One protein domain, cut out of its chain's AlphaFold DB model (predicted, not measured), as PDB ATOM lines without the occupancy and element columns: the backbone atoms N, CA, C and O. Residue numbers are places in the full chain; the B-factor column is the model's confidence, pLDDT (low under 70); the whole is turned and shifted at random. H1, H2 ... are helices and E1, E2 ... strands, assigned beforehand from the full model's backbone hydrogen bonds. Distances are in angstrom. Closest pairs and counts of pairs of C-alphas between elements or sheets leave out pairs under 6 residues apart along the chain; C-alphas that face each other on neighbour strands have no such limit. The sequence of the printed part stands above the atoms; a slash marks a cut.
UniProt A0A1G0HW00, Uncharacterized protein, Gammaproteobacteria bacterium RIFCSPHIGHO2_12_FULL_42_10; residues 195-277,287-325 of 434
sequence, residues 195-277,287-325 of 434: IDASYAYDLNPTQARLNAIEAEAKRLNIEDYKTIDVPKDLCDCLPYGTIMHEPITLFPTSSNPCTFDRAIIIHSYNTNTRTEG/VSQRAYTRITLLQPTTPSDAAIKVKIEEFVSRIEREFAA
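Overview. This is residues 195 to 277 and 287 to 325 of the 434 residues of an uncharacterized protein of Gammaproteobacteria bacterium RIFCSPHIGHO2_12_FULL_42_10 (UniProt A0A1G0HW00). Two pairs of helices make up most of an elongated domain, long H2 and H5 nearly side by side towards one end and shorter H1 and H3 side by side and running opposite ways, while a small two-strand hairpin, E1 and E2, lies near the mean of the C-alphas, with E2 leading straight into H3 and E1 close to residues 306 to 312 of H5, and short H4 lies past H3 at the other end. Residues 220 to 246, with no named element, lead back from the end of H2 to the hairpin. The printed part has 122 residues, mostly helix by class, in the order H1 H2 E1 E2 H3 H4 H5, and its sheet, E1 - E2, is antiparallel. It is only just compact, close to loose, with a radius of gyration of the C-alphas of 16.1 A and spans of 49 by 32 by 23 A.

Arrangement. Look first at E1, residues 247 to 250, and E2, residues 258 to 261, where N 248 and O 260 are 2.8 A apart, within hydrogen-bond range. H5, residues 306 to 325, comes closest to E1 at the C-alphas of Pro 247 and Lys 309, which are 6.2 A apart. With residues 316 to 323 alone, H5 touches H2, residues 205 to 219, the same way at a shallow tilt of 17 degrees; their closest C-alphas, Ile 213 and Phe 323, are 7.3 A apart. H3, residues 262 to 270, touches H1, residues 196 to 202, opposite ways at a shallow tilt of 13 degrees, closest at C-alphas 267 and 197, 7.0 A. H4, residues 290 to 295, is close to H3 but not clearly touching, closest at C-alphas 295 and 269, 7.4 A. Each O i to N i+4 pair is within hydrogen-bond range in H1, H2, H3 and H5, and 1 of 2 in H4.

Along the chain. Find C-alpha 247 at (26.975, -48.453, -16.704), where E1 begins; E1 is 9.6 A long and E2 10.2 A. H5 runs 28.3 A to C-alpha 325 at (40.459, -28.949, -33.259). H2 is 20.8 A long, H3 12.2 A, H1 9.4 A and H4 8.8 A.

Size, cuts and confidence. The C-alphas farthest apart, Asn 221 and Thr 293, are 49.4 A apart. Residues 278 to 286 are cut out, with 12.9 A between C-alphas 277 and 287. The link from H2 to E1 is long. The mean pLDDT of the printed part is 70.2, and 52 residues are under 70, among them 195 to 204, 265 to 277 and 287 to 302.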
ATOM      1  N   ILE A 195       7.806 -50.113 -28.671       38.66
ATOM      2  CA  ILE A 195       8.391 -48.935 -29.343       38.66
ATOM      3  C   ILE A 195       9.618 -48.417 -28.568       38.66
ATOM      4  O   ILE A 195      10.518 -47.807 -29.145       38.66
ATOM      5  N   ASP A 196       9.681 -48.730 -27.276       41.38
ATOM      6  CA  ASP A 196      10.577 -48.121 -26.297       41.38
ATOM      7  C   ASP A 196      11.988 -48.754 -26.242       41.38
ATOM      8  O   ASP A 196      12.927 -48.095 -25.816       41.38
ATOM      9  N   ALA A 197      12.214 -49.967 -26.770       40.34
ATOM     10  CA  ALA A 197      13.572 -50.538 -26.844       40.34
ATOM     11  C   ALA A 197      14.454 -49.746 -27.823       40.34
ATOM     12  O   ALA A 197      15.491 -49.213 -27.445       40.34
ATOM     13  N   SER A 198      14.003 -49.609 -29.077       41.12
ATOM     14  CA  SER A 198      14.644 -48.782 -30.112       41.12
ATOM     15  C   SER A 198      14.701 -47.300 -29.732       41.12
ATOM     16  O   SER A 198      15.693 -46.640 -30.026       41.12
ATOM     17  N   TYR A 199      13.685 -46.790 -29.028       40.47
ATOM     18  CA  TYR A 199      13.674 -45.408 -28.542       40.47
ATOM     19  C   TYR A 199      14.644 -45.174 -27.375       40.47
ATOM     20  O   TYR A 199      15.254 -44.112 -27.313       40.47
ATOM     21  N   ALA A 200      14.843 -46.143 -26.477       42.78
ATOM     22  CA  ALA A 200      15.851 -46.053 -25.418       42.78
ATOM     23  C   ALA A 200      17.277 -45.983 -25.995       42.78
ATOM     24  O   ALA A 200      18.119 -45.272 -25.444       42.78
ATOM     25  N   TYR A 201      17.531 -46.643 -27.134       47.31
ATOM     26  CA  TYR A 201      18.789 -46.503 -27.879       47.31
ATOM     27  C   TYR A 201      18.949 -45.108 -28.508       47.31
ATOM     28  O   TYR A 201      20.031 -44.528 -28.415       47.31
ATOM     29  N   ASP A 202      17.877 -44.535 -29.071       44.56
ATOM     30  CA  ASP A 202      17.873 -43.170 -29.630       44.56
ATOM     31  C   ASP A 202      17.915 -42.065 -28.551       44.56
ATOM     32  O   ASP A 202      18.308 -40.930 -28.830       44.56
ATOM     33  N   LEU A 203      17.542 -42.382 -27.306       51.84
ATOM     34  CA  LEU A 203      17.570 -41.470 -26.157       51.84
ATOM     35  C   LEU A 203      18.870 -41.537 -25.347       51.84
ATOM     36  O   LEU A 203      19.001 -40.786 -24.379       51.84
ATOM     37  N   ASN A 204      19.834 -42.384 -25.719       69.75
ATOM     38  CA  ASN A 204      21.134 -42.406 -25.059       69.75
ATOM     39  C   ASN A 204      21.884 -41.097 -25.376       69.75
ATOM     40  O   ASN A 204      22.338 -40.901 -26.509       69.75
ATOM     41  N   PRO A 205      22.050 -40.185 -24.399       72.81
ATOM     42  CA  PRO A 205      22.618 -38.867 -24.660       72.81
ATOM     43  C   PRO A 205      24.093 -38.957 -25.070       72.81
ATOM     44  O   PRO A 205      24.575 -38.105 -25.815       72.81
ATOM     45  N   THR A 206      24.805 -39.999 -24.633       77.00
ATOM     46  CA  THR A 206      26.196 -40.256 -25.015       77.00
ATOM     47  C   THR A 206      26.289 -40.650 -26.489       77.00
ATOM     48  O   THR A 206      27.087 -40.081 -27.232       77.00
ATOM     49  N   GLN A 207      25.426 -41.565 -26.941       77.25
ATOM     50  CA  GLN A 207      25.381 -41.982 -28.344       77.25
ATOM     51  C   GLN A 207      24.889 -40.848 -29.254       77.25
ATOM     52  O   GLN A 207      25.446 -40.630 -30.329       77.25
ATOM     53  N   ALA A 208      23.891 -40.077 -28.812       76.12
ATOM     54  CA  ALA A 208      23.383 -38.923 -29.548       76.12
ATOM     55  C   ALA A 208      24.470 -37.857 -29.777       76.12
ATOM     56  O   ALA A 208      24.569 -37.317 -30.881       76.12
ATOM     57  N   ARG A 209      25.321 -37.593 -28.774       79.12
ATOM     58  CA  ARG A 209      26.480 -36.690 -28.909       79.12
ATOM     59  C   ARG A 209      27.457 -37.179 -29.977       79.12
ATOM     60  O   ARG A 209      27.825 -36.404 -30.853       79.12
ATOM     61  N   LEU A 210      27.830 -38.460 -29.961       82.19
ATOM     62  CA  LEU A 210      28.758 -39.012 -30.956       82.19
ATOM     63  C   LEU A 210      28.167 -39.031 -32.371       82.19
ATOM     64  O   LEU A 210      28.848 -38.643 -33.318       82.19
ATOM     65  N   ASN A 211      26.890 -39.394 -32.512       81.06
ATOM     66  CA  ASN A 211      26.193 -39.365 -33.798       81.06
ATOM     67  C   ASN A 211      26.102 -37.932 -34.356       81.06
ATOM     68  O   ASN A 211      26.211 -37.729 -35.566       81.06
ATOM     69  N   ALA A 212      25.919 -36.926 -33.490       82.38
ATOM     70  CA  ALA A 212      25.924 -35.521 -33.893       82.38
ATOM     71  C   ALA A 212      27.303 -35.085 -34.415       82.38
ATOM     72  O   ALA A 212      27.375 -34.424 -35.451       82.38
ATOM     73  N   ILE A 213      28.384 -35.511 -33.751       81.94
ATOM     74  CA  ILE A 213      29.762 -35.258 -34.194       81.94
ATOM     75  C   ILE A 213      30.027 -35.926 -35.547       81.94
ATOM     76  O   ILE A 213      30.548 -35.284 -36.455       81.94
ATOM     77  N   GLU A 214      29.630 -37.189 -35.719       84.44
ATOM     78  CA  GLU A 214      29.801 -37.910 -36.985       84.44
ATOM     79  C   GLU A 214      29.024 -37.237 -38.129       84.44
ATOM     80  O   GLU A 214      29.552 -37.036 -39.228       84.44
ATOM     81  N   ALA A 215      27.782 -36.821 -37.869       84.19
ATOM     82  CA  ALA A 215      26.969 -36.101 -38.840       84.19
ATOM     83  C   ALA A 215      27.584 -34.741 -39.218       84.19
ATOM     84  O   ALA A 215      27.574 -34.369 -40.396       84.19
ATOM     85  N   GLU A 216      28.136 -34.002 -38.248       85.50
ATOM     86  CA  GLU A 216      28.804 -32.720 -38.495       85.50
ATOM     87  C   GLU A 216      30.129 -32.907 -39.251       85.50
ATOM     88  O   GLU A 216      30.369 -32.197 -40.229       85.50
ATOM     89  N   ALA A 217      30.941 -33.910 -38.898       83.44
ATOM     90  CA  ALA A 217      32.175 -34.255 -39.608       83.44
ATOM     91  C   ALA A 217      31.914 -34.596 -41.079       83.44
ATOM     92  O   ALA A 217      32.589 -34.083 -41.977       83.44
ATOM     93  N   LYS A 218      30.868 -35.388 -41.340       85.62
ATOM     94  CA  LYS A 218      30.437 -35.730 -42.698       85.62
ATOM     95  C   LYS A 218      29.927 -34.513 -43.467       85.62
ATOM     96  O   LYS A 218      30.225 -34.369 -44.650       85.62
ATOM     97  N   ARG A 219      29.175 -33.622 -42.811       83.44
ATOM     98  CA  ARG A 219      28.706 -32.362 -43.415       83.44
ATOM     99  C   ARG A 219      29.872 -31.457 -43.817       83.44
ATOM    100  O   ARG A 219      29.769 -30.769 -44.829       83.44
ATOM    101  N   LEU A 220      30.941 -31.441 -43.027       82.75
ATOM    102  CA  LEU A 220      32.150 -30.658 -43.287       82.75
ATOM    103  C   LEU A 220      33.143 -31.361 -44.229       82.75
ATOM    104  O   LEU A 220      34.170 -30.773 -44.537       82.75
ATOM    105  N   ASN A 221      32.832 -32.573 -44.707       84.94
ATOM    106  CA  ASN A 221      33.689 -33.395 -45.568       84.94
ATOM    107  C   ASN A 221      35.131 -33.544 -45.044       84.94
ATOM    108  O   ASN A 221      36.096 -33.448 -45.798       84.94
ATOM    109  N   ILE A 222      35.282 -33.762 -43.737       81.12
ATOM    110  CA  ILE A 222      36.590 -34.009 -43.123       81.12
ATOM    111  C   ILE A 222      36.971 -35.468 -43.422       81.12
ATOM    112  O   ILE A 222      36.569 -36.372 -42.690       81.12
ATOM    113  N   GLU A 223      37.706 -35.700 -44.515       73.00
ATOM    114  CA  GLU A 223      38.025 -37.039 -45.056       73.00
ATOM    115  C   GLU A 223      38.732 -37.964 -44.047       73.00
ATOM    116  O   GLU A 223      38.527 -39.177 -44.055       73.00
ATOM    117  N   ASP A 224      39.491 -37.388 -43.113       71.00
ATOM    118  CA  ASP A 224      40.241 -38.125 -42.089       71.00
ATOM    119  C   ASP A 224      39.403 -38.555 -40.874       71.00
ATOM    120  O   ASP A 224      39.929 -39.178 -39.940       71.00
ATOM    121  N   TYR A 225      38.119 -38.190 -40.814       68.50
ATOM    122  CA  TYR A 225      37.236 -38.591 -39.720       68.50
ATOM    123  C   TYR A 225      36.596 -39.952 -40.035       68.50
ATOM    124  O   TYR A 225      35.487 -40.043 -40.562       68.50
ATOM    125  N   LYS A 226      37.336 -41.030 -39.747       68.88
ATOM    126  CA  LYS A 226      36.813 -42.406 -39.800       68.88
ATOM    127  C   LYS A 226      35.762 -42.628 -38.707       68.88
ATOM    128  O   LYS A 226      35.702 -41.877 -37.735       68.88
ATOM    129  N   THR A 227      34.948 -43.672 -38.873       72.19
ATOM    130  CA  THR A 227      34.016 -44.156 -37.842       72.19
ATOM    131  C   THR A 227      34.725 -44.215 -36.492       72.19
ATOM    132  O   THR A 227      35.819 -44.766 -36.400       72.19
ATOM    133  N   ILE A 228      34.125 -43.600 -35.471       73.25
ATOM    134  CA  ILE A 228      34.704 -43.517 -34.128       73.25
ATOM    135  C   ILE A 228      34.814 -44.943 -33.579       73.25
ATOM    136  O   ILE A 228      33.796 -45.564 -33.275       73.25
ATOM    137  N   ASP A 229      36.037 -45.459 -33.458       79.19
ATOM    138  CA  ASP A 229      36.280 -46.784 -32.888       79.19
ATOM    139  C   ASP A 229      36.047 -46.734 -31.376       79.19
ATOM    140  O   ASP A 229      36.846 -46.195 -30.602       79.19
ATOM    141  N   VAL A 230      34.910 -47.277 -30.954       80.38
ATOM    142  CA  VAL A 230      34.517 -47.330 -29.549       80.38
ATOM    143  C   VAL A 230      35.228 -48.501 -28.861       80.38
ATOM    144  O   VAL A 230      35.088 -49.645 -29.304       80.38
ATOM    145  N   PRO A 231      35.959 -48.267 -27.756       84.56
ATOM    146  CA  PRO A 231      36.529 -49.344 -26.960       84.56
ATOM    147  C   PRO A 231      35.452 -50.315 -26.462       84.56
ATOM    148  O   PRO A 231      34.395 -49.914 -25.969       84.56
ATOM    149  N   LYS A 232      35.729 -51.619 -26.575       83.12
ATOM    150  CA  LYS A 232      34.766 -52.680 -26.244       83.12
ATOM    151  C   LYS A 232      34.312 -52.642 -24.779       83.12
ATOM    152  O   LYS A 232      33.186 -53.024 -24.494       83.12
ATOM    153  N   ASP A 233      35.161 -52.180 -23.866       84.31
ATOM    154  CA  ASP A 233      34.854 -52.046 -22.437       84.31
ATOM    155  C   ASP A 233      33.872 -50.904 -22.119       84.31
ATOM    156  O   ASP A 233      33.312 -50.869 -21.026       84.31
ATOM    157  N   LEU A 234      33.633 -49.994 -23.069       85.19
ATOM    158  CA  LEU A 234      32.636 -48.922 -22.959       85.19
ATOM    159  C   LEU A 234      31.297 -49.292 -23.616       85.19
ATOM    160  O   LEU A 234      30.307 -48.575 -23.447       85.19
ATOM    161  N   CYS A 235      31.272 -50.401 -24.359       83.19
ATOM    162  CA  CYS A 235      30.082 -50.920 -25.015       83.19
ATOM    163  C   CYS A 235      29.264 -51.789 -24.056       83.19
ATOM    164  O   CYS A 235      29.814 -52.509 -23.223       83.19
ATOM    165  N   ASP A 236      27.946 -51.759 -24.215       77.31
ATOM    166  CA  ASP A 236      27.040 -52.663 -23.518       77.31
ATOM    167  C   ASP A 236      27.368 -54.128 -23.864       77.31
ATOM    168  O   ASP A 236      27.661 -54.461 -25.016       77.31
ATOM    169  N   CYS A 237      27.318 -55.016 -22.867       72.44
ATOM    170  CA  CYS A 237      27.558 -56.449 -23.050       72.44
ATOM    171  C   CYS A 237      26.499 -57.164 -23.918       72.44
ATOM    172  O   CYS A 237      26.712 -58.313 -24.317       72.44
ATOM    173  N   LEU A 238      25.355 -56.538 -24.197       67.00
ATOM    174  CA  LEU A 238      24.343 -57.034 -25.127       67.00
ATOM    175  C   LEU A 238      24.790 -56.858 -26.592       67.00
ATOM    176  O   LEU A 238      25.574 -55.965 -26.912       67.00
ATOM    177  N   PRO A 239      24.269 -57.675 -27.532       56.31
ATOM    178  CA  PRO A 239      24.752 -57.736 -28.921       56.31
ATOM    179  C   PRO A 239      24.556 -56.449 -29.739       56.31
ATOM    180  O   PRO A 239      24.950 -56.401 -30.901       56.31
ATOM    181  N   TYR A 240      23.943 -55.419 -29.157       57.91
ATOM    182  CA  TYR A 240      23.680 -54.141 -29.810       57.91
ATOM    183  C   TYR A 240      24.918 -53.236 -29.882       57.91
ATOM    184  O   TYR A 240      24.931 -52.323 -30.702       57.91
ATOM    185  N   GLY A 241      25.961 -53.491 -29.076       62.28
ATOM    186  CA  GLY A 241      27.264 -52.823 -29.209       62.28
ATOM    187  C   GLY A 241      27.243 -51.301 -29.007       62.28
ATOM    188  O   GLY A 241      28.100 -50.605 -29.544       62.28
ATOM    189  N   THR A 242      26.262 -50.770 -28.276       74.38
ATOM    190  CA  THR A 242      26.110 -49.330 -28.015       74.38
ATOM    191  C   THR A 242      26.933 -48.883 -26.812       74.38
ATOM    192  O   THR A 242      27.086 -49.649 -25.863       74.38
ATOM    193  N   ILE A 243      27.407 -47.632 -26.798       82.44
ATOM    194  CA  ILE A 243      28.092 -47.069 -25.623       82.44
ATOM    195  C   ILE A 243      27.126 -46.956 -24.449       82.44
ATOM    196  O   ILE A 243      26.018 -46.451 -24.607       82.44
ATOM    197  N   MET A 244      27.558 -47.364 -23.259       85.81
ATOM    198  CA  MET A 244      26.753 -47.240 -22.043       85.81
ATOM    199  C   MET A 244      26.642 -45.769 -21.590       85.81
ATOM    200  O   MET A 244      27.612 -45.018 -21.602       85.81
ATOM    201  N   HIS A 245      25.469 -45.325 -21.154       84.19
ATOM    202  CA  HIS A 245      25.269 -44.029 -20.503       84.19
ATOM    203  C   HIS A 245      25.342 -44.151 -18.979       84.19
ATOM    204  O   HIS A 245      26.076 -43.418 -18.309       84.19
ATOM    205  N   GLU A 246      24.605 -45.114 -18.430       86.25
ATOM    206  CA  GLU A 246      24.631 -45.436 -17.008       86.25
ATOM    207  C   GLU A 246      25.117 -46.870 -16.806       86.25
ATOM    208  O   GLU A 246      24.298 -47.770 -16.613       86.25
ATOM    209  N   PRO A 247      26.440 -47.111 -16.848       88.81
ATOM    210  CA  PRO A 247      26.975 -48.453 -16.704       88.81
ATOM    211  C   PRO A 247      26.635 -49.010 -15.321       88.81
ATOM    212  O   PRO A 247      26.751 -48.317 -14.304       88.81
ATOM    213  N   ILE A 248      26.223 -50.270 -15.283       84.75
ATOM    214  CA  ILE A 248      26.025 -51.078 -14.087       84.75
ATOM    215  C   ILE A 248      26.723 -52.407 -14.321       84.75
ATOM    216  O   ILE A 248      26.387 -53.155 -15.238       84.75
ATOM    217  N   THR A 249      27.674 -52.720 -13.450       82.62
ATOM    218  CA  THR A 249      28.363 -54.006 -13.467       82.62
ATOM    219  C   THR A 249      27.568 -55.017 -12.654       82.62
ATOM    220  O   THR A 249      27.437 -54.904 -11.433       82.62
ATOM    221  N   LEU A 250      27.021 -56.021 -13.335       71.62
ATOM    222  CA  LEU A 250      26.357 -57.141 -12.680       71.62
ATOM    223  C   LEU A 250      27.394 -58.195 -12.305       71.62
ATOM    224  O   LEU A 250      28.273 -58.530 -13.095       71.62
ATOM    225  N   PHE A 251      27.264 -58.744 -11.096       69.56
ATOM    226  CA  PHE A 251      28.175 -59.762 -10.560       69.56
ATOM    227  C   PHE A 251      29.654 -59.328 -10.624       69.56
ATOM    228  O   PHE A 251      30.470 -60.019 -11.242       69.56
ATOM    229  N   PRO A 252      30.028 -58.212  -9.964       67.38
ATOM    230  CA  PRO A 252      31.391 -57.671 -10.019       67.38
ATOM    231  C   PRO A 252      32.451 -58.647  -9.486       67.38
ATOM    232  O   PRO A 252      33.620 -58.533  -9.825       67.38
ATOM    233  N   THR A 253      32.047 -59.621  -8.666       69.12
ATOM    234  CA  THR A 253      32.915 -60.668  -8.104       69.12
ATOM    235  C   THR A 253      33.041 -61.909  -8.987       69.12
ATOM    236  O   THR A 253      33.724 -62.861  -8.610       69.12
ATOM    237  N   SER A 254      32.361 -61.952 -10.136       68.50
ATOM    238  CA  SER A 254      32.507 -63.057 -11.081       68.50
ATOM    239  C   SER A 254      33.826 -62.947 -11.847       68.50
ATOM    240  O   SER A 254      34.379 -61.863 -12.003       68.50
ATOM    241  N   SER A 255      34.321 -64.071 -12.365       66.88
ATOM    242  CA  SER A 255      35.509 -64.091 -13.226       66.88
ATOM    243  C   SER A 255      35.305 -63.373 -14.566       66.88
ATOM    244  O   SER A 255      36.285 -63.095 -15.245       66.88
ATOM    245  N   ASN A 256      34.055 -63.065 -14.933       63.94
ATOM    246  CA  ASN A 256      33.672 -62.330 -16.137       63.94
ATOM    247  C   ASN A 256      32.573 -61.306 -15.787       63.94
ATOM    248  O   ASN A 256      31.399 -61.544 -16.103       63.94
ATOM    249  N   PRO A 257      32.918 -60.196 -15.105       69.38
ATOM    250  CA  PRO A 257      31.945 -59.154 -14.804       69.38
ATOM    251  C   PRO A 257      31.401 -58.590 -16.119       69.38
ATOM    252  O   PRO A 257      32.160 -58.272 -17.032       69.38
ATOM    253  N   CYS A 258      30.077 -58.508 -16.227       74.56
ATOM    254  CA  CYS A 258      29.410 -57.958 -17.402       74.56
ATOM    255  C   CYS A 258      28.789 -56.619 -17.022       74.56
ATOM    256  O   CYS A 258      27.968 -56.547 -16.100       74.56
ATOM    257  N   THR A 259      29.194 -55.569 -17.729       82.31
ATOM    258  CA  THR A 259      28.654 -54.224 -17.553       82.31
ATOM    259  C   THR A 259      27.587 -53.968 -18.608       82.31
ATOM    260  O   THR A 259      27.773 -54.246 -19.793       82.31
ATOM    261  N   PHE A 260      26.450 -53.467 -18.152       81.81
ATOM    262  CA  PHE A 260      25.300 -53.142 -18.980       81.81
ATOM    263  C   PHE A 260      24.891 -51.697 -18.735       81.81
ATOM    264  O   PHE A 260      25.158 -51.144 -17.668       81.81
ATOM    265  N   ASP A 261      24.174 -51.104 -19.673       82.00
ATOM    266  CA  ASP A 261      23.463 -49.862 -19.436       82.00
ATOM    267  C   ASP A 261      22.241 -50.113 -18.537       82.00
ATOM    268  O   ASP A 261      21.404 -50.988 -18.800       82.00
ATOM    269  N   ARG A 262      22.110 -49.316 -17.471       77.75
ATOM    270  CA  ARG A 262      20.966 -49.338 -16.552       77.75
ATOM    271  C   ARG A 262      19.642 -49.286 -17.304       77.75
ATOM    272  O   ARG A 262      18.735 -50.048 -16.967       77.75
ATOM    273  N   ALA A 263      19.510 -48.387 -18.277       74.06
ATOM    274  CA  ALA A 263      18.253 -48.178 -18.986       74.06
ATOM    275  C   ALA A 263      17.842 -49.441 -19.751       74.06
ATOM    276  O   ALA A 263      16.680 -49.845 -19.690       74.06
ATOM    277  N   ILE A 264      18.806 -50.116 -20.384       72.25
ATOM    278  CA  ILE A 264      18.569 -51.341 -21.155       72.25
ATOM    279  C   ILE A 264      18.138 -52.487 -20.233       72.25
ATOM    280  O   ILE A 264      17.197 -53.223 -20.549       72.25
ATOM    281  N   ILE A 265      18.762 -52.617 -19.061       68.56
ATOM    282  CA  ILE A 265      18.386 -53.632 -18.067       68.56
ATOM    283  C   ILE A 265      16.998 -53.359 -17.473       68.56
ATOM    284  O   ILE A 265      16.178 -54.277 -17.400       68.56
ATOM    285  N   ILE A 266      16.703 -52.111 -17.094       67.44
ATOM    286  CA  ILE A 266      15.385 -51.718 -16.566       67.44
ATOM    287  C   ILE A 266      14.296 -51.951 -17.617       67.44
ATOM    288  O   ILE A 266      13.225 -52.467 -17.296       67.44
ATOM    289  N   HIS A 267      14.561 -51.610 -18.876       67.50
ATOM    290  CA  HIS A 267      13.624 -51.835 -19.968       67.50
ATOM    291  C   HIS A 267      13.388 -53.336 -20.215       67.50
ATOM    292  O   HIS A 267      12.240 -53.781 -20.273       67.50
ATOM    293  N   SER A 268      14.453 -54.142 -20.269       61.50
ATOM    294  CA  SER A 268      14.355 -55.606 -20.413       61.50
ATOM    295  C   SER A 268      13.538 -56.246 -19.280       61.50
ATOM    296  O   SER A 268      12.792 -57.198 -19.509       61.50
ATOM    297  N   TYR A 269      13.630 -55.692 -18.066       59.38
ATOM    298  CA  TYR A 269      12.800 -56.087 -16.927       59.38
ATOM    299  C   TYR A 269      11.328 -55.683 -17.105       59.38
ATOM    300  O   TYR A 269      10.439 -56.532 -17.030       59.38
ATOM    301  N   ASN A 270      11.060 -54.402 -17.377       54.72
ATOM    302  CA  ASN A 270       9.700 -53.854 -17.448       54.72
ATOM    303  C   ASN A 270       8.866 -54.462 -18.577       54.72
ATOM    304  O   ASN A 270       7.661 -54.656 -18.429       54.72
ATOM    305  N   THR A 271       9.498 -54.762 -19.708       53.38
ATOM    306  CA  THR A 271       8.798 -55.319 -20.868       53.38
ATOM    307  C   THR A 271       8.512 -56.807 -20.725       53.38
ATOM    308  O   THR A 271       7.809 -57.369 -21.563       53.38
ATOM    309  N   ASN A 272       9.041 -57.454 -19.675       46.91
ATOM    310  CA  ASN A 272       8.984 -58.900 -19.461       46.91
ATOM    311  C   ASN A 272       9.291 -59.672 -20.752       46.91
ATOM    312  O   ASN A 272       8.774 -60.768 -20.995       46.91
ATOM    313  N   THR A 273      10.121 -59.074 -21.613       47.38
ATOM    314  CA  THR A 273      10.577 -59.718 -22.819       47.38
ATOM    315  C   THR A 273      11.549 -60.783 -22.334       47.38
ATOM    316  O   THR A 273      12.753 -60.583 -22.168       47.38
ATOM    317  N   ARG A 274      11.010 -61.994 -22.156       44.00
ATOM    318  CA  ARG A 274      11.666 -63.180 -22.696       44.00
ATOM    319  C   ARG A 274      11.838 -62.897 -24.181       44.00
ATOM    320  O   ARG A 274      11.064 -63.381 -24.998       44.00
ATOM    321  N   THR A 275      12.770 -62.013 -24.526       42.66
ATOM    322  CA  THR A 275      13.161 -61.845 -25.906       42.66
ATOM    323  C   THR A 275      13.511 -63.246 -26.350       42.66
ATOM    324  O   THR A 275      14.199 -63.997 -25.651       42.66
ATOM    325  N   GLU A 276      12.984 -63.604 -27.506       37.78
ATOM    326  CA  GLU A 276      13.269 -64.801 -28.278       37.78
ATOM    327  C   GLU A 276      14.754 -64.845 -28.709       37.78
ATOM    328  O   GLU A 276      15.108 -65.343 -29.767       37.78
ATOM    329  N   GLY A 277      15.659 -64.353 -27.860       38.72
ATOM    330  CA  GLY A 277      17.088 -64.570 -27.840       38.72
ATOM    331  C   GLY A 277      17.431 -65.950 -27.285       38.72
ATOM    332  O   GLY A 277      18.388 -66.098 -26.533       38.72
ATOM    333  N   VAL A 287      25.702 -65.829 -18.282       44.50
ATOM    334  CA  VAL A 287      24.660 -65.352 -17.376       44.50
ATOM    335  C   VAL A 287      23.256 -65.756 -17.892       44.50
ATOM    336  O   VAL A 287      22.287 -65.005 -17.831       44.50
ATOM    337  N   SER A 288      23.118 -66.978 -18.413       44.53
ATOM    338  CA  SER A 288      21.868 -67.569 -18.894       44.53
ATOM    339  C   SER A 288      20.939 -67.916 -17.724       44.53
ATOM    340  O   SER A 288      21.344 -68.609 -16.789       44.53
ATOM    341  N   GLN A 289      19.686 -67.454 -17.789       42.72
ATOM    342  CA  GLN A 289      18.533 -67.749 -16.910       42.72
ATOM    343  C   GLN A 289      18.655 -67.453 -15.401       42.72
ATOM    344  O   GLN A 289      17.749 -66.830 -14.852       42.72
ATOM    345  N   ARG A 290      19.743 -67.824 -14.712       41.28
ATOM    346  CA  ARG A 290      19.940 -67.512 -13.279       41.28
ATOM    347  C   ARG A 290      20.138 -66.016 -13.020       41.28
ATOM    348  O   ARG A 290      19.760 -65.532 -11.956       41.28
ATOM    349  N   ALA A 291      20.683 -65.285 -13.996       44.19
ATOM    350  CA  ALA A 291      20.753 -63.825 -13.961       44.19
ATOM    351  C   ALA A 291      19.357 -63.217 -13.990       44.19
ATOM    352  O   ALA A 291      19.056 -62.374 -13.164       44.19
ATOM    353  N   TYR A 292      18.482 -63.710 -14.872       43.62
ATOM    354  CA  TYR A 292      17.109 -63.227 -15.024       43.62
ATOM    355  C   TYR A 292      16.317 -63.315 -13.714       43.62
ATOM    356  O   TYR A 292      15.646 -62.359 -13.345       43.62
ATOM    357  N   THR A 293      16.466 -64.405 -12.951       41.00
ATOM    358  CA  THR A 293      15.799 -64.554 -11.644       41.00
ATOM    359  C   THR A 293      16.343 -63.598 -10.573       41.00
ATOM    360  O   THR A 293      15.627 -63.294  -9.620       41.00
ATOM    361  N   ARG A 294      17.572 -63.079 -10.719       40.25
ATOM    362  CA  ARG A 294      18.184 -62.086  -9.811       40.25
ATOM    363  C   ARG A 294      18.179 -60.647 -10.343       40.25
ATOM    364  O   ARG A 294      18.291 -59.734  -9.538       40.25
ATOM    365  N   ILE A 295      17.973 -60.425 -11.641       48.69
ATOM    366  CA  ILE A 295      17.634 -59.118 -12.232       48.69
ATOM    367  C   ILE A 295      16.287 -58.642 -11.671       48.69
ATOM    368  O   ILE A 295      16.102 -57.448 -11.471       48.69
ATOM    369  N   THR A 296      15.421 -59.571 -11.243       41.78
ATOM    370  CA  THR A 296      14.242 -59.307 -10.396       41.78
ATOM    371  C   THR A 296      14.547 -58.543  -9.096       41.78
ATOM    372  O   THR A 296      13.624 -58.030  -8.471       41.78
ATOM    373  N   LEU A 297      15.815 -58.470  -8.665       42.19
ATOM    374  CA  LEU A 297      16.264 -57.761  -7.461       42.19
ATOM    375  C   LEU A 297      17.085 -56.498  -7.768       42.19
ATOM    376  O   LEU A 297      17.501 -55.820  -6.826       42.19
ATOM    377  N   LEU A 298      17.326 -56.166  -9.044       51.25
ATOM    378  CA  LEU A 298      17.939 -54.889  -9.416       51.25
ATOM    379  C   LEU A 298      16.914 -53.785  -9.188       51.25
ATOM    380  O   LEU A 298      16.120 -53.425 -10.055       51.25
ATOM    381  N   GLN A 299      16.914 -53.273  -7.965       51.34
ATOM    382  CA  GLN A 299      16.179 -52.072  -7.635       51.34
ATOM    383  C   GLN A 299      16.739 -50.904  -8.469       51.34
ATOM    384  O   GLN A 299      17.947 -50.853  -8.714       51.34
ATOM    385  N   PRO A 300      15.913 -49.906  -8.834       53.19
ATOM    386  CA  PRO A 300      16.356 -48.671  -9.502       53.19
ATOM    387  C   PRO A 300      17.522 -47.953  -8.796       53.19
ATOM    388  O   PRO A 300      18.139 -47.053  -9.358       53.19
ATOM    389  N   THR A 301      17.799 -48.342  -7.552       59.25
ATOM    390  CA  THR A 301      18.810 -47.831  -6.635       59.25
ATOM    391  C   THR A 301      20.192 -48.465  -6.793       59.25
ATOM    392  O   THR A 301      21.118 -48.000  -6.131       59.25
ATOM    393  N   THR A 302      20.387 -49.489  -7.639       66.06
ATOM    394  CA  THR A 302      21.735 -50.038  -7.875       66.06
ATOM    395  C   THR A 302      22.662 -48.914  -8.342       66.06
ATOM    396  O   THR A 302      22.318 -48.226  -9.299       66.06
ATOM    397  N   PRO A 303      23.797 -48.648  -7.680       70.19
ATOM    398  CA  PRO A 303      24.661 -47.538  -8.061       70.19
ATOM    399  C   PRO A 303      25.275 -47.782  -9.444       70.19
ATOM    400  O   PRO A 303      25.547 -48.920  -9.822       70.19
ATOM    401  N   SER A 304      25.449 -46.709 -10.217       84.38
ATOM    402  CA  SER A 304      26.178 -46.785 -11.485       84.38
ATOM    403  C   SER A 304      27.656 -47.040 -11.198       84.38
ATOM    404  O   SER A 304      28.190 -46.534 -10.208       84.38
ATOM    405  N   ASP A 305      28.309 -47.818 -12.055       87.88
ATOM    406  CA  ASP A 305      29.748 -48.035 -12.018       87.88
ATOM    407  C   ASP A 305      30.469 -46.725 -12.364       87.88
ATOM    408  O   ASP A 305      30.657 -46.367 -13.529       87.88
ATOM    409  N   ALA A 306      30.829 -45.976 -11.322       86.31
ATOM    410  CA  ALA A 306      31.424 -44.655 -11.458       86.31
ATOM    411  C   ALA A 306      32.752 -44.691 -12.228       86.31
ATOM    412  O   ALA A 306      33.040 -43.756 -12.970       86.31
ATOM    413  N   ALA A 307      33.537 -45.766 -12.102       89.06
ATOM    414  CA  ALA A 307      34.821 -45.881 -12.788       89.06
ATOM    415  C   ALA A 307      34.628 -46.011 -14.304       89.06
ATOM    416  O   ALA A 307      35.291 -45.320 -15.076       89.06
ATOM    417  N   ILE A 308      33.684 -46.854 -14.734       87.31
ATOM    418  CA  ILE A 308      33.355 -46.997 -16.157       87.31
ATOM    419  C   ILE A 308      32.692 -45.717 -16.673       87.31
ATOM    420  O   ILE A 308      33.060 -45.229 -17.737       87.31
ATOM    421  N   LYS A 309      31.785 -45.110 -15.898       88.88
ATOM    422  CA  LYS A 309      31.121 -43.859 -16.286       88.88
ATOM    423  C   LYS A 309      32.122 -42.724 -16.536       88.88
ATOM    424  O   LYS A 309      31.994 -42.017 -17.532       88.88
ATOM    425  N   VAL A 310      33.145 -42.589 -15.690       91.50
ATOM    426  CA  VAL A 310      34.231 -41.612 -15.887       91.50
ATOM    427  C   VAL A 310      35.010 -41.898 -17.171       91.50
ATOM    428  O   VAL A 310      35.222 -40.979 -17.955       91.50
ATOM    429  N   LYS A 311      35.362 -43.161 -17.455       91.69
ATOM    430  CA  LYS A 311      36.042 -43.520 -18.715       91.69
ATOM    431  C   LYS A 311      35.218 -43.161 -19.955       91.69
ATOM    432  O   LYS A 311      35.781 -42.733 -20.959       91.69
ATOM    433  N   ILE A 312      33.897 -43.327 -19.889       88.56
ATOM    434  CA  ILE A 312      32.983 -42.962 -20.979       88.56
ATOM    435  C   ILE A 312      32.969 -41.445 -21.187       88.56
ATOM    436  O   ILE A 312      33.139 -40.981 -22.315       88.56
ATOM    437  N   GLU A 313      32.829 -40.666 -20.113       89.94
ATOM    438  CA  GLU A 313      32.885 -39.196 -20.155       89.94
ATOM    439  C   GLU A 313      34.233 -38.690 -20.701       89.94
ATOM    440  O   GLU A 313      34.265 -37.809 -21.563       89.94
ATOM    441  N   GLU A 314      35.349 -39.278 -20.262       92.94
ATOM    442  CA  GLU A 314      36.694 -38.958 -20.751       92.94
ATOM    443  C   GLU A 314      36.861 -39.285 -22.237       92.94
ATOM    444  O   GLU A 314      37.407 -38.473 -22.991       92.94
ATOM    445  N   PHE A 315      36.369 -40.450 -22.674       91.38
ATOM    446  CA  PHE A 315      36.392 -40.865 -24.074       91.38
ATOM    447  C   PHE A 315      35.619 -39.878 -24.951       91.38
ATOM    448  O   PHE A 315      36.172 -39.348 -25.915       91.38
ATOM    449  N   VAL A 316      34.375 -39.563 -24.588       87.56
ATOM    450  CA  VAL A 316      33.517 -38.637 -25.344       87.56
ATOM    451  C   VAL A 316      34.131 -37.240 -25.378       87.56
ATOM    452  O   VAL A 316      34.234 -36.638 -26.444       87.56
ATOM    453  N   SER A 317      34.637 -36.756 -24.241       90.94
ATOM    454  CA  SER A 317      35.296 -35.446 -24.145       90.94
ATOM    455  C   SER A 317      36.595 -35.375 -24.953       90.94
ATOM    456  O   SER A 317      36.996 -34.302 -25.412       90.94
ATOM    457  N   ARG A 318      37.310 -36.494 -25.119       92.81
ATOM    458  CA  ARG A 318      38.478 -36.569 -26.008       92.81
ATOM    459  C   ARG A 318      38.047 -36.438 -27.468       92.81
ATOM    460  O   ARG A 318      38.595 -35.588 -28.165       92.81
ATOM    461  N   ILE A 319      37.042 -37.202 -27.891       88.81
ATOM    462  CA  ILE A 319      36.508 -37.154 -29.260       88.81
ATOM    463  C   ILE A 319      35.966 -35.759 -29.601       88.81
ATOM    464  O   ILE A 319      36.261 -35.230 -30.670       88.81
ATOM    465  N   GLU A 320      35.247 -35.113 -28.682       90.00
ATOM    466  CA  GLU A 320      34.745 -33.745 -28.870       90.00
ATOM    467  C   GLU A 320      35.870 -32.724 -29.073       90.00
ATOM    468  O   GLU A 320      35.779 -31.871 -29.958       90.00
ATOM    469  N   ARG A 321      36.956 -32.822 -28.295       91.31
ATOM    470  CA  ARG A 321      38.126 -31.940 -28.444       91.31
ATOM    471  C   ARG A 321      38.874 -32.193 -29.747       91.31
ATOM    472  O   ARG A 321      39.258 -31.236 -30.415       91.31
ATOM    473  N   GLU A 322      39.061 -33.457 -30.119       89.50
ATOM    474  CA  GLU A 322      39.681 -33.828 -31.394       89.50
ATOM    475  C   GLU A 322      38.858 -33.317 -32.580       89.50
ATOM    476  O   GLU A 322      39.413 -32.753 -33.525       89.50
ATOM    477  N   PHE A 323      37.533 -33.457 -32.514       89.31
ATOM    478  CA  PHE A 323      36.633 -32.935 -33.532       89.31
ATOM    479  C   PHE A 323      36.680 -31.405 -33.614       89.31
ATOM    480  O   PHE A 323      36.821 -30.863 -34.710       89.31
ATOM    481  N   ALA A 324      36.625 -30.703 -32.477       88.38
ATOM    482  CA  ALA A 324      36.710 -29.244 -32.437       88.38
ATOM    483  C   ALA A 324      38.019 -28.729 -33.056       88.38
ATOM    484  O   ALA A 324      37.978 -27.872 -33.936       88.38
ATOM    485  N   ALA A 325      39.162 -29.318 -32.690       88.81
ATOM    486  CA  ALA A 325      40.459 -28.949 -33.259       88.81
ATOM    487  C   ALA A 325      40.511 -29.169 -34.782       88.81
ATOM    488  O   ALA A 325      40.994 -28.315 -35.526       88.81
TER     489      ALA A 325